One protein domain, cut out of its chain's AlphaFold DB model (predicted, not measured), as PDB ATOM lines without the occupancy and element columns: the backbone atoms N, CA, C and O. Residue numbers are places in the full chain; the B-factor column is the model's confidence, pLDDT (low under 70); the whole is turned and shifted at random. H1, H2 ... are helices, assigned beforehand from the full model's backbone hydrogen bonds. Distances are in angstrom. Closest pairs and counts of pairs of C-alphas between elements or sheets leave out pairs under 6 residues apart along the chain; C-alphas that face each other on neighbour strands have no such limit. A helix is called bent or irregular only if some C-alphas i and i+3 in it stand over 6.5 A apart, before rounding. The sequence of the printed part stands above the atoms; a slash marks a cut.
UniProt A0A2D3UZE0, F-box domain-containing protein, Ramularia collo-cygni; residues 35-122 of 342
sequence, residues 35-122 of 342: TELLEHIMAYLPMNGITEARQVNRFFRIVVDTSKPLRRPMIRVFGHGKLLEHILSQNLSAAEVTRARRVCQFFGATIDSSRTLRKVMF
ATOM      1  N   THR A  35     -19.289  -9.823   1.297       81.94
ATOM      2  CA  THR A  35     -18.235  -8.823   1.473       81.94
ATOM      3  C   THR A  35     -18.657  -7.396   1.106       81.94
ATOM      4  O   THR A  35     -18.477  -6.511   1.924       81.94
ATOM      5  N   GLU A  36     -19.253  -7.144  -0.060       82.81
ATOM      6  CA  GLU A  36     -19.704  -5.813  -0.504       82.81
ATOM      7  C   GLU A  36     -20.806  -5.244   0.397       82.81
ATOM      8  O   GLU A  36     -20.759  -4.071   0.771       82.81
ATOM      9  N   LEU A  37     -21.775  -6.077   0.798       83.19
ATOM     10  CA  LEU A  37     -22.799  -5.669   1.763       83.19
ATOM     11  C   LEU A  37     -22.170  -5.349   3.121       83.19
ATOM     12  O   LEU A  37     -22.525  -4.350   3.744       83.19
ATOM     13  N   LEU A  38     -21.215  -6.167   3.568       85.00
ATOM     14  CA  LEU A  38     -20.515  -5.930   4.822       85.00
ATOM     15  C   LEU A  38     -19.688  -4.641   4.769       85.00
ATOM     16  O   LEU A  38     -19.764  -3.841   5.692       85.00
ATOM     17  N   GLU A  39     -18.965  -4.395   3.677       89.56
ATOM     18  CA  GLU A  39     -18.243  -3.144   3.444       89.56
ATOM     19  C   GLU A  39     -19.182  -1.938   3.487       89.56
ATOM     20  O   GLU A  39     -18.859  -0.931   4.118       89.56
ATOM     21  N   HIS A  40     -20.362  -2.052   2.872       84.81
ATOM     22  CA  HIS A  40     -21.369  -0.998   2.888       84.81
ATOM     23  C   HIS A  40     -21.888  -0.737   4.303       84.81
ATOM     24  O   HIS A  40     -21.882   0.408   4.742       84.81
ATOM     25  N   ILE A  41     -22.267  -1.780   5.050       85.75
ATOM     26  CA  ILE A  41     -22.730  -1.660   6.442       85.75
ATOM     27  C   ILE A  41     -21.640  -1.030   7.315       85.75
ATOM     28  O   ILE A  41     -21.903  -0.081   8.054       85.75
ATOM     29  N   MET A  42     -20.403  -1.519   7.203       88.25
ATOM     30  CA  MET A  42     -19.274  -1.027   7.990       88.25
ATOM     31  C   MET A  42     -18.910   0.419   7.655       88.25
ATOM     32  O   MET A  42     -18.441   1.132   8.535       88.25
ATOM     33  N   ALA A  43     -19.171   0.887   6.431       86.50
ATOM     34  CA  ALA A  43     -18.925   2.275   6.044       86.50
ATOM     35  C   ALA A  43     -19.828   3.282   6.782       86.50
ATOM     36  O   ALA A  43     -19.452   4.450   6.889       86.50
ATOM     37  N   TYR A  44     -20.980   2.846   7.309       87.00
ATOM     38  CA  TYR A  44     -21.884   3.680   8.116       87.00
ATOM     39  C   TYR A  44     -21.679   3.537   9.624       87.00
ATOM     40  O   TYR A  44     -22.264   4.301  10.394       87.00
ATOM     41  N   LEU A  45     -20.872   2.573  10.072       83.25
ATOM     42  CA  LEU A  45     -20.594   2.429  11.492       83.25
ATOM     43  C   LEU A  45     -19.705   3.581  11.983       83.25
ATOM     44  O   LEU A  45     -18.790   4.015  11.274       83.25
ATOM     45  N   PRO A  46     -19.908   4.056  13.226       81.69
ATOM     46  CA  PRO A  46     -18.914   4.898  13.869       81.69
ATOM     47  C   PRO A  46     -17.588   4.133  13.959       81.69
ATOM     48  O   PRO A  46     -17.570   2.906  14.059       81.69
ATOM     49  N   MET A  47     -16.463   4.851  13.971       77.25
ATOM     50  CA  MET A  47     -15.131   4.232  13.910       77.25
ATOM     51  C   MET A  47     -14.884   3.168  14.983       77.25
ATOM     52  O   MET A  47     -14.253   2.158  14.682       77.25
ATOM     53  N   ASN A  48     -15.418   3.362  16.194       78.06
ATOM     54  CA  ASN A  48     -15.332   2.369  17.266       78.06
ATOM     55  C   ASN A  48     -15.979   1.041  16.847       78.06
ATOM     56  O   ASN A  48     -15.385  -0.014  17.043       78.06
ATOM     57  N   GLY A  49     -17.118   1.098  16.154       84.00
ATOM     58  CA  GLY A  49     -17.791  -0.076  15.602       84.00
ATOM     59  C   GLY A  49     -16.982  -0.768  14.503       84.00
ATOM     60  O   GLY A  49     -16.953  -1.992  14.453       84.00
ATOM     61  N   ILE A  50     -16.252  -0.019  13.666       83.62
ATOM     62  CA  ILE A  50     -15.343  -0.611  12.664       83.62
ATOM     63  C   ILE A  50     -14.163  -1.308  13.357       83.62
ATOM     64  O   ILE A  50     -13.802  -2.427  12.986       83.62
ATOM     65  N   THR A  51     -13.568  -0.680  14.378       79.50
ATOM     66  CA  THR A  51     -12.456  -1.276  15.137       79.50
ATOM     67  C   THR A  51     -12.881  -2.491  15.950       79.50
ATOM     68  O   THR A  51     -12.146  -3.474  15.982       79.50
ATOM     69  N   GLU A  52     -14.062  -2.454  16.565       84.50
ATOM     70  CA  GLU A  52     -14.644  -3.583  17.291       84.50
ATOM     71  C   GLU A  52     -14.920  -4.732  16.329       84.50
ATOM     72  O   GLU A  52     -14.436  -5.840  16.542       84.50
ATOM     73  N   ALA A  53     -15.584  -4.461  15.204       84.06
ATOM     74  CA  ALA A  53     -15.859  -5.470  14.192       84.06
ATOM     75  C   ALA A  53     -14.573  -6.113  13.641       84.06
ATOM     76  O   ALA A  53     -14.528  -7.329  13.464       84.06
ATOM     77  N   ARG A  54     -13.491  -5.338  13.464       84.31
ATOM     78  CA  ARG A  54     -12.164  -5.867  13.093       84.31
ATOM     79  C   ARG A  54     -11.624  -6.884  14.112       84.31
ATOM     80  O   ARG A  54     -10.897  -7.793  13.720       84.31
ATOM     81  N   GLN A  55     -11.965  -6.740  15.394       83.00
ATOM     82  CA  GLN A  55     -11.528  -7.625  16.482       83.00
ATOM     83  C   GLN A  55     -12.427  -8.856  16.671       83.00
ATOM     84  O   GLN A  55     -11.971  -9.839  17.250       83.00
ATOM     85  N   VAL A  56     -13.667  -8.842  16.165       83.88
ATOM     86  CA  VAL A  56     -14.632  -9.944  16.354       83.88
ATOM     87  C   VAL A  56     -14.153 -11.249  15.712       83.88
ATOM     88  O   VAL A  56     -14.248 -12.309  16.325       83.88
ATOM     89  N   ASN A  57     -13.665 -11.206  14.466       84.81
ATOM     90  CA  ASN A  57     -13.215 -12.406  13.750       84.81
ATOM     91  C   ASN A  57     -12.217 -12.062  12.626       84.81
ATOM     92  O   ASN A  57     -12.273 -10.991  12.017       84.81
ATOM     93  N   ARG A  58     -11.346 -13.023  12.283       83.06
ATOM     94  CA  ARG A  58     -10.447 -13.012  11.120       83.06
ATOM     95  C   ARG A  58     -11.146 -12.590   9.823       83.06
ATOM     96  O   ARG A  58     -10.526 -11.872   9.047       83.06
ATOM     97  N   PHE A  59     -12.393 -13.006   9.586       81.75
ATOM     98  CA  PHE A  59     -13.136 -12.617   8.377       81.75
ATOM     99  C   PHE A  59     -13.361 -11.099   8.294       81.75
ATOM    100  O   PHE A  59     -12.967 -10.475   7.311       81.75
ATOM    101  N   PHE A  60     -13.894 -10.486   9.354       82.00
ATOM    102  CA  PHE A  60     -14.083  -9.034   9.432       82.00
ATOM    103  C   PHE A  60     -12.759  -8.279   9.337       82.00
ATOM    104  O   PHE A  60     -12.684  -7.257   8.660       82.00
ATOM    105  N   ARG A  61     -11.695  -8.805   9.957       83.88
ATOM    106  CA  ARG A  61     -10.352  -8.235   9.818       83.88
ATOM    107  C   ARG A  61      -9.907  -8.179   8.360       83.88
ATOM    108  O   ARG A  61      -9.425  -7.141   7.924       83.88
ATOM    109  N   ILE A  62     -10.096  -9.266   7.610       84.19
ATOM    110  CA  ILE A  62      -9.743  -9.316   6.187       84.19
ATOM    111  C   ILE A  62     -10.555  -8.283   5.406       84.19
ATOM    112  O   ILE A  62      -9.950  -7.506   4.681       84.19
ATOM    113  N   VAL A  63     -11.878  -8.220   5.593       85.94
ATOM    114  CA  VAL A  63     -12.743  -7.269   4.869       85.94
ATOM    115  C   VAL A  63     -12.352  -5.817   5.158       85.94
ATOM    116  O   VAL A  63     -12.195  -5.029   4.231       85.94
ATOM    117  N   VAL A  64     -12.113  -5.458   6.422       84.94
ATOM    118  CA  VAL A  64     -11.663  -4.105   6.796       84.94
ATOM    119  C   VAL A  64     -10.305  -3.775   6.172       84.94
ATOM    120  O   VAL A  64     -10.111  -2.676   5.650       84.94
ATOM    121  N   ASP A  65      -9.369  -4.725   6.191       81.19
ATOM    122  CA  ASP A  65      -8.005  -4.502   5.716       81.19
ATOM    123  C   ASP A  65      -7.927  -4.470   4.174       81.19
ATOM    124  O   ASP A  65      -7.118  -3.725   3.610       81.19
ATOM    125  N   THR A  66      -8.771  -5.215   3.453       84.50
ATOM    126  CA  THR A  66      -8.783  -5.260   1.976       84.50
ATOM    127  C   THR A  66      -9.679  -4.198   1.337       84.50
ATOM    128  O   THR A  66      -9.366  -3.734   0.236       84.50
ATOM    129  N   SER A  67     -10.729  -3.750   2.027       88.44
ATOM    130  CA  SER A  67     -11.720  -2.814   1.496       88.44
ATOM    131  C   SER A  67     -11.158  -1.404   1.269       88.44
ATOM    132  O   SER A  67     -10.784  -0.674   2.191       88.44
ATOM    133  N   LYS A  68     -11.154  -0.961   0.006       85.00
ATOM    134  CA  LYS A  68     -10.824   0.425  -0.370       85.00
ATOM    135  C   LYS A  68     -11.746   1.474   0.283       85.00
ATOM    136  O   LYS A  68     -11.204   2.489   0.740       85.00
ATOM    137  N   PRO A  69     -13.088   1.303   0.328       84.00
ATOM    138  CA  PRO A  69     -13.963   2.309   0.924       84.00
ATOM    139  C   PRO A  69     -13.770   2.458   2.434       84.00
ATOM    140  O   PRO A  69     -13.883   3.581   2.911       84.00
ATOM    141  N   LEU A  70     -13.391   1.404   3.169       82.62
ATOM    142  CA  LEU A  70     -13.145   1.480   4.619       82.62
ATOM    143  C   LEU A  70     -11.776   2.088   4.974       82.62
ATOM    144  O   LEU A  70     -11.639   2.779   5.988       82.62
ATOM    145  N   ARG A  71     -10.767   1.936   4.103       77.38
ATOM    146  CA  ARG A  71      -9.440   2.547   4.308       77.38
ATOM    147  C   ARG A  71      -9.475   4.075   4.315       77.38
ATOM    148  O   ARG A  71      -8.759   4.693   5.099       77.38
ATOM    149  N   ARG A  72     -10.281   4.711   3.455       74.38
ATOM    150  CA  ARG A  72     -10.325   6.186   3.339       74.38
ATOM    151  C   ARG A  72     -10.800   6.871   4.639       74.38
ATOM    152  O   ARG A  72     -10.102   7.784   5.085       74.38
ATOM    153  N   PRO A  73     -11.915   6.456   5.273       68.50
ATOM    154  CA  PRO A  73     -12.319   6.931   6.595       68.50
ATOM    155  C   PRO A  73     -11.268   6.656   7.673       68.50
ATOM    156  O   PRO A  73     -10.922   7.572   8.416       68.50
ATOM    157  N   MET A  74     -10.685   5.451   7.711       66.81
ATOM    158  CA  MET A  74      -9.632   5.117   8.681       66.81
ATOM    159  C   MET A  74      -8.421   6.052   8.567       66.81
ATOM    160  O   MET A  74      -7.930   6.547   9.580       66.81
ATOM    161  N   ILE A  75      -7.976   6.352   7.344       67.50
ATOM    162  CA  ILE A  75      -6.861   7.274   7.090       67.50
ATOM    163  C   ILE A  75      -7.212   8.708   7.514       67.50
ATOM    164  O   ILE A  75      -6.378   9.379   8.124       67.50
ATOM    165  N   ARG A  76      -8.434   9.183   7.229       64.50
ATOM    166  CA  ARG A  76      -8.877  10.539   7.601       64.50
ATOM    167  C   ARG A  76      -8.968  10.739   9.112       64.50
ATOM    168  O   ARG A  76      -8.607  11.806   9.593       64.50
ATOM    169  N   VAL A  77      -9.449   9.739   9.846       57.28
ATOM    170  CA  VAL A  77      -9.735   9.877  11.282       57.28
ATOM    171  C   VAL A  77      -8.484   9.694  12.141       57.28
ATOM    172  O   VAL A  77      -8.261  10.449  13.084       57.28
ATOM    173  N   PHE A  78      -7.643   8.711  11.823       57.69
ATOM    174  CA  PHE A  78      -6.440   8.437  12.610       57.69
ATOM    175  C   PHE A  78      -5.243   9.292  12.174       57.69
ATOM    176  O   PHE A  78      -4.308   9.505  12.949       57.69
ATOM    177  N   GLY A  79      -5.260   9.804  10.941       70.88
ATOM    178  CA  GLY A  79      -4.040  10.220  10.267       70.88
ATOM    179  C   GLY A  79      -3.148   9.006   9.977       70.88
ATOM    180  O   GLY A  79      -3.205   7.974  10.653       70.88
ATOM    181  N   HIS A  80      -2.288   9.118   8.966       76.06
ATOM    182  CA  HIS A  80      -1.408   8.019   8.548       76.06
ATOM    183  C   HIS A  80      -0.551   7.471   9.708       76.06
ATOM    184  O   HIS A  80      -0.325   6.267   9.781       76.06
ATOM    185  N   GLY A  81      -0.142   8.334  10.648       81.38
ATOM    186  CA  GLY A  81       0.671   7.960  11.809       81.38
ATOM    187  C   GLY A  81      -0.046   7.058  12.821       81.38
ATOM    188  O   GLY A  81       0.492   6.012  13.169       81.38
ATOM    189  N   LYS A  82      -1.267   7.391  13.272       79.12
ATOM    190  CA  LYS A  82      -1.949   6.564  14.293       79.12
ATOM    191  C   LYS A  82      -2.459   5.238  13.733       79.12
ATOM    192  O   LYS A  82      -2.471   4.237  14.444       79.12
ATOM    193  N   LEU A  83      -2.871   5.217  12.462       79.00
ATOM    194  CA  LEU A  83      -3.261   3.971  11.798       79.00
ATOM    195  C   LEU A  83      -2.072   3.012  11.737       79.00
ATOM    196  O   LEU A  83      -2.186   1.835  12.073       79.00
ATOM    197  N   LEU A  84      -0.920   3.544  11.344       83.81
ATOM    198  CA  LEU A  84       0.318   2.800  11.321       83.81
ATOM    199  C   LEU A  84       0.733   2.337  12.724       83.81
ATOM    200  O   LEU A  84       1.058   1.167  12.893       83.81
ATOM    201  N   GLU A  85       0.660   3.209  13.733       87.69
ATOM    202  CA  GLU A  85       0.904   2.845  15.134       87.69
ATOM    203  C   GLU A  85       0.055   1.647  15.568       87.69
ATOM    204  O   GLU A  85       0.560   0.697  16.167       87.69
ATOM    205  N   HIS A  86      -1.228   1.658  15.221       81.75
ATOM    206  CA  HIS A  86      -2.150   0.578  15.535       81.75
ATOM    207  C   HIS A  86      -1.817  -0.724  14.784       81.75
ATOM    208  O   HIS A  86      -1.815  -1.799  15.380       81.75
ATOM    209  N   ILE A  87      -1.482  -0.647  13.492       81.38
ATOM    210  CA  ILE A  87      -1.073  -1.822  12.706       81.38
ATOM    211  C   ILE A  87       0.197  -2.450  13.288       81.38
ATOM    212  O   ILE A  87       0.217  -3.661  13.514       81.38
ATOM    213  N   LEU A  88       1.221  -1.632  13.550       87.31
ATOM    214  CA  LEU A  88       2.515  -2.074  14.062       87.31
ATOM    215  C   LEU A  88       2.399  -2.648  15.482       87.31
ATOM    216  O   LEU A  88       3.063  -3.630  15.785       87.31
ATOM    217  N   SER A  89       1.556  -2.071  16.340       84.38
ATOM    218  CA  SER A  89       1.417  -2.521  17.734       84.38
ATOM    219  C   SER A  89       0.571  -3.783  17.898       84.38
ATOM    220  O   SER A  89       0.812  -4.534  18.837       84.38
ATOM    221  N   GLN A  90      -0.409  -4.026  17.021       81.62
ATOM    222  CA  GLN A  90      -1.313  -5.174  17.162       81.62
ATOM    223  C   GLN A  90      -0.930  -6.390  16.322       81.62
ATOM    224  O   GLN A  90      -1.260  -7.509  16.705       81.62
ATOM    225  N   ASN A  91      -0.294  -6.193  15.164       77.19
ATOM    226  CA  ASN A  91      -0.137  -7.274  14.183       77.19
ATOM    227  C   ASN A  91       1.303  -7.740  13.989       77.19
ATOM    228  O   ASN A  91       1.507  -8.741  13.308       77.19
ATOM    229  N   LEU A  92       2.283  -7.026  14.541       81.12
ATOM    230  CA  LEU A  92       3.691  -7.330  14.337       81.12
ATOM    231  C   LEU A  92       4.374  -7.651  15.660       81.12
ATOM    232  O   LEU A  92       4.171  -6.987  16.675       81.12
ATOM    233  N   SER A  93       5.245  -8.652  15.622       80.62
ATOM    234  CA  SER A  93       6.212  -8.902  16.686       80.62
ATOM    235  C   SER A  93       7.173  -7.716  16.824       80.62
ATOM    236  O   SER A  93       7.465  -7.008  15.859       80.62
ATOM    237  N   ALA A  94       7.753  -7.510  18.005       77.25
ATOM    238  CA  ALA A  94       8.723  -6.431  18.218       77.25
ATOM    239  C   ALA A  94       9.951  -6.521  17.276       77.25
ATOM    240  O   ALA A  94      10.503  -5.492  16.872       77.25
ATOM    241  N   ALA A  95      10.327  -7.727  16.835       75.94
ATOM    242  CA  ALA A  95      11.337  -7.923  15.793       75.94
ATOM    243  C   ALA A  95      10.887  -7.357  14.430       75.94
ATOM    244  O   ALA A  95      11.659  -6.681  13.746       75.94
ATOM    245  N   GLU A  96       9.633  -7.581  14.037       83.50
ATOM    246  CA  GLU A  96       9.049  -7.035  12.807       83.50
ATOM    247  C   GLU A  96       8.857  -5.523  12.868       83.50
ATOM    248  O   GLU A  96       9.159  -4.844  11.890       83.50
ATOM    249  N   VAL A  97       8.444  -4.976  14.015       84.06
ATOM    250  CA  VAL A  97       8.368  -3.520  14.216       84.06
ATOM    251  C   VAL A  97       9.761  -2.894  14.086       84.06
ATOM    252  O   VAL A  97       9.926  -1.870  13.421       84.06
ATOM    253  N   THR A  98      10.792  -3.553  14.627       79.69
ATOM    254  CA  THR A  98      12.190  -3.125  14.467       79.69
ATOM    255  C   THR A  98      12.622  -3.133  13.001       79.69
ATOM    256  O   THR A  98      13.289  -2.195  12.558       79.69
ATOM    257  N   ARG A  99      12.228  -4.154  12.225       81.62
ATOM    258  CA  ARG A  99      12.461  -4.185  10.773       81.62
ATOM    259  C   ARG A  99      11.717  -3.050  10.070       81.62
ATOM    260  O   ARG A  99      12.344  -2.309   9.321       81.62
ATOM    261  N   ALA A 100      10.430  -2.856  10.360       83.88
ATOM    262  CA  ALA A 100       9.604  -1.808   9.762       83.88
ATOM    263  C   ALA A 100      10.200  -0.410   9.984       83.88
ATOM    264  O   ALA A 100      10.324   0.355   9.030       83.88
ATOM    265  N   ARG A 101      10.684  -0.113  11.202       83.62
ATOM    266  CA  ARG A 101      11.385   1.142  11.537       83.62
ATOM    267  C   ARG A 101      12.518   1.483  10.565       83.62
ATOM    268  O   ARG A 101      12.787   2.654  10.327       83.62
ATOM    269  N   ARG A 102      13.196   0.461  10.028       77.88
ATOM    270  CA  ARG A 102      14.371   0.598   9.153       77.88
ATOM    271  C   ARG A 102      14.015   0.748   7.679       77.88
ATOM    272  O   ARG A 102      14.802   1.332   6.943       77.88
ATOM    273  N   VAL A 103      12.868   0.219   7.251       81.12
ATOM    274  CA  VAL A 103      12.467   0.210   5.833       81.12
ATOM    275  C   VAL A 103      12.201   1.626   5.324       81.12
ATOM    276  O   VAL A 103      12.536   1.944   4.188       81.12
ATOM    277  N   CYS A 104      11.607   2.490   6.152       82.31
ATOM    278  CA  CYS A 104      11.235   3.840   5.742       82.31
ATOM    279  C   CYS A 104      11.355   4.842   6.896       82.31
ATOM    280  O   CYS A 104      10.948   4.555   8.022       82.31
ATOM    281  N   GLN A 105      11.830   6.057   6.597       81.31
ATOM    282  CA  GLN A 105      11.929   7.156   7.565       81.31
ATOM    283  C   GLN A 105      10.574   7.497   8.200       81.31
ATOM    284  O   GLN A 105      10.521   7.843   9.377       81.31
ATOM    285  N   PHE A 106       9.473   7.340   7.458       82.75
ATOM    286  CA  PHE A 106       8.125   7.538   7.986       82.75
ATOM    287  C   PHE A 106       7.774   6.531   9.095       82.75
ATOM    288  O   PHE A 106       7.229   6.926  10.128       82.75
ATOM    289  N   PHE A 107       8.139   5.249   8.933       84.88
ATOM    290  CA  PHE A 107       7.998   4.246   9.997       84.88
ATOM    291  C   PHE A 107       8.878   4.599  11.194       84.88
ATOM    292  O   PHE A 107       8.402   4.554  12.325       84.88
ATOM    293  N   GLY A 108      10.122   5.018  10.936       85.44
ATOM    294  CA  GLY A 108      11.041   5.546  11.946       85.44
ATOM    295  C   GLY A 108      10.413   6.638  12.808       85.44
ATOM    296  O   GLY A 108      10.264   6.466  14.015       85.44
ATOM    297  N   ALA A 109       9.969   7.723  12.174       86.69
ATOM    298  CA  ALA A 109       9.366   8.869  12.848       86.69
ATOM    299  C   ALA A 109       8.066   8.511  13.587       86.69
ATOM    300  O   ALA A 109       7.825   8.996  14.693       86.69
ATOM    301  N   THR A 110       7.234   7.642  13.006       89.31
ATOM    302  CA  THR A 110       5.987   7.192  13.646       89.31
ATOM    303  C   THR A 110       6.274   6.369  14.898       89.31
ATOM    304  O   THR A 110       5.658   6.589  15.934       89.31
ATOM    305  N   ILE A 111       7.239   5.450  14.832       87.81
ATOM    306  CA  ILE A 111       7.654   4.652  15.988       87.81
ATOM    307  C   ILE A 111       8.255   5.550  17.070       87.81
ATOM    308  O   ILE A 111       7.892   5.408  18.230       87.81
ATOM    309  N   ASP A 112       9.113   6.502  16.706       86.50
ATOM    310  CA  ASP A 112       9.813   7.355  17.675       86.50
ATOM    311  C   ASP A 112       8.896   8.379  18.360       86.50
ATOM    312  O   ASP A 112       9.133   8.761  19.511       86.50
ATOM    313  N   SER A 113       7.820   8.783  17.684       89.31
ATOM    314  CA  SER A 113       6.766   9.627  18.262       89.31
ATOM    315  C   SER A 113       5.700   8.829  19.021       89.31
ATOM    316  O   SER A 113       5.085   9.360  19.948       89.31
ATOM    317  N   SER A 114       5.495   7.552  18.686       91.62
ATOM    318  CA  SER A 114       4.535   6.681  19.365       91.62
ATOM    319  C   SER A 114       5.099   6.122  20.668       91.62
ATOM    320  O   SER A 114       5.967   5.248  20.705       91.62
ATOM    321  N   ARG A 115       4.496   6.547  21.776       88.06
ATOM    322  CA  ARG A 115       4.785   5.997  23.103       88.06
ATOM    323  C   ARG A 115       4.513   4.491  23.185       88.06
ATOM    324  O   ARG A 115       5.253   3.751  23.827       88.06
ATOM    325  N   THR A 116       3.432   4.037  22.554       87.06
ATOM    326  CA  THR A 116       3.002   2.634  22.567       87.06
ATOM    327  C   THR A 116       4.032   1.749  21.876       87.06
ATOM    328  O   THR A 116       4.486   0.763  22.452       87.06
ATOM    329  N   LEU A 117       4.463   2.136  20.675       89.12
ATOM    330  CA  LEU A 117       5.448   1.383  19.904       89.12
ATOM    331  C   LEU A 117       6.825   1.413  20.552       89.12
ATOM    332  O   LEU A 117       7.506   0.391  20.567       89.12
ATOM    333  N   ARG A 118       7.214   2.538  21.156       87.75
ATOM    334  CA  ARG A 118       8.450   2.605  21.941       87.75
ATOM    335  C   ARG A 118       8.453   1.624  23.102       87.75
ATOM    336  O   ARG A 118       9.473   0.981  23.318       87.75
ATOM    337  N   LYS A 119       7.328   1.450  23.801       85.88
ATOM    338  CA  LYS A 119       7.207   0.414  24.837       85.88
ATOM    339  C   LYS A 119       7.319  -0.990  24.253       85.88
ATOM    340  O   LYS A 119       8.110  -1.771  24.760       85.88
ATOM    341  N   VAL A 120       6.609  -1.287  23.160       84.88
ATOM    342  CA  VAL A 120       6.688  -2.596  22.472       84.88
ATOM    343  C   VAL A 120       8.121  -2.913  22.023       84.88
ATOM    344  O   VAL A 120       8.555  -4.057  22.084       84.88
ATOM    345  N   MET A 121       8.873  -1.895  21.606       83.44
ATOM    346  CA  MET A 121      10.274  -2.004  21.191       83.44
ATOM    347  C   MET A 121      11.283  -1.864  22.335       83.44
ATOM    348  O   MET A 121      12.470  -1.702  22.062       83.44
ATOM    349  N   PHE A 122      10.844  -1.873  23.598       84.62
ATOM    350  CA  PHE A 122      11.728  -1.730  24.758       84.62
ATOM    351  C   PHE A 122      12.545  -0.417  24.768       84.62
ATOM    352  O   PHE A 122      13.542  -0.308  25.466       84.62
TER     353      PHE A 122
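What this domain is: This is residues 35 to 122 of the 342 residues of the protein "F-box domain-containing protein" of Ramularia collo-cygni (UniProt A0A2D3UZE0). Two lobes of short helices sit at opposite ends of an elongated domain, joined by the sharply bent helix H4, which puts one arm into each lobe. H1, H2, H3 and arm H4a make one lobe; arm H4b, H5, H6 and H7 make the other, and the lobes meet only round the bend, with an open cleft between them. The printed part has 88 residues with seven named helices, H1 to H7 in chain order, and no named strand: it is all helix. It is compact, with a radius of gyration of the C-alphas of 14.0 A, and spans 40 by 24 by 20 A.

How they stand to each other: H4, residues 68 to 91, is the hub, touching four other helices. By its hydrogen bonds it was assigned as one helix, but it is bent: C-alphas 77 and 80 are 9.0 A apart. Its arms H4a, residues 68 to 77, and H4b, residues 80 to 91, stand at a steep tilt of 69 degrees, only just short of about perpendicular. H4a touches H1, residues 35 to 44, at a shallow tilt of 24 degrees, the same way; their closest C-alphas, Leu 70 and Ala 43, are 6.0 A apart. H1 touches H3, residues 58 to 66, about perpendicular at 76 degrees, closest at the C-alphas of Thr 35 and Val 63, 6.6 A. H3 touches H2, residues 47 to 56, at a steep tilt of 45 degrees, opposite ways, closest at the C-alphas of Arg 61 and Arg 54, 4.4 A. With residues 85 to 89 alone, H4b touches H7, residues 115 to 120, at a shallow tilt of 25 degrees, the same way; the C-alphas of Ser 89 and Leu 117 are closest, 6.0 A. With residues 81 to 85 alone, H4b touches H6, residues 105 to 113, about perpendicular at 79 degrees, closest at the C-alphas of Gly 81 and Thr 110, 5.7 A. H6 and H5, residues 94 to 103, touch only at the corner, closest at the C-alphas of Gly 108 and Arg 101, 4.4 A. H1, H2 and H3 are apart from H4b, H5, H6 and H7. Every O i to N i+4 pair is within hydrogen-bond range in H2, H3, H4b, H6 and H7; in H1 it is 5 of 6, in H4a 4 of 6, in H5 5 of 6.

Where its parts are: H4a measures 15.0 A from first to last C-alpha and H4b 16.3 A, beginning at C-alpha 80, (-1.408, 8.019, 8.548). H1 measures 14.6 A from C-alpha 35 at (-18.235, -8.823, 1.473), H2 14.4 A and H3 12.1 A. H5 measures 14.5 A, H6 12.1 A, and H7 8.8 A, ending at C-alpha 120, (6.688, -2.596, 22.472).

The domain as a whole: The C-alphas of Leu 37 and Phe 122, the two farthest apart, are 41.7 A from each other. The printed part has no cut, and its six links are tight. The mean pLDDT of the printed part is 82.0; residues 73 to 78 are under 70.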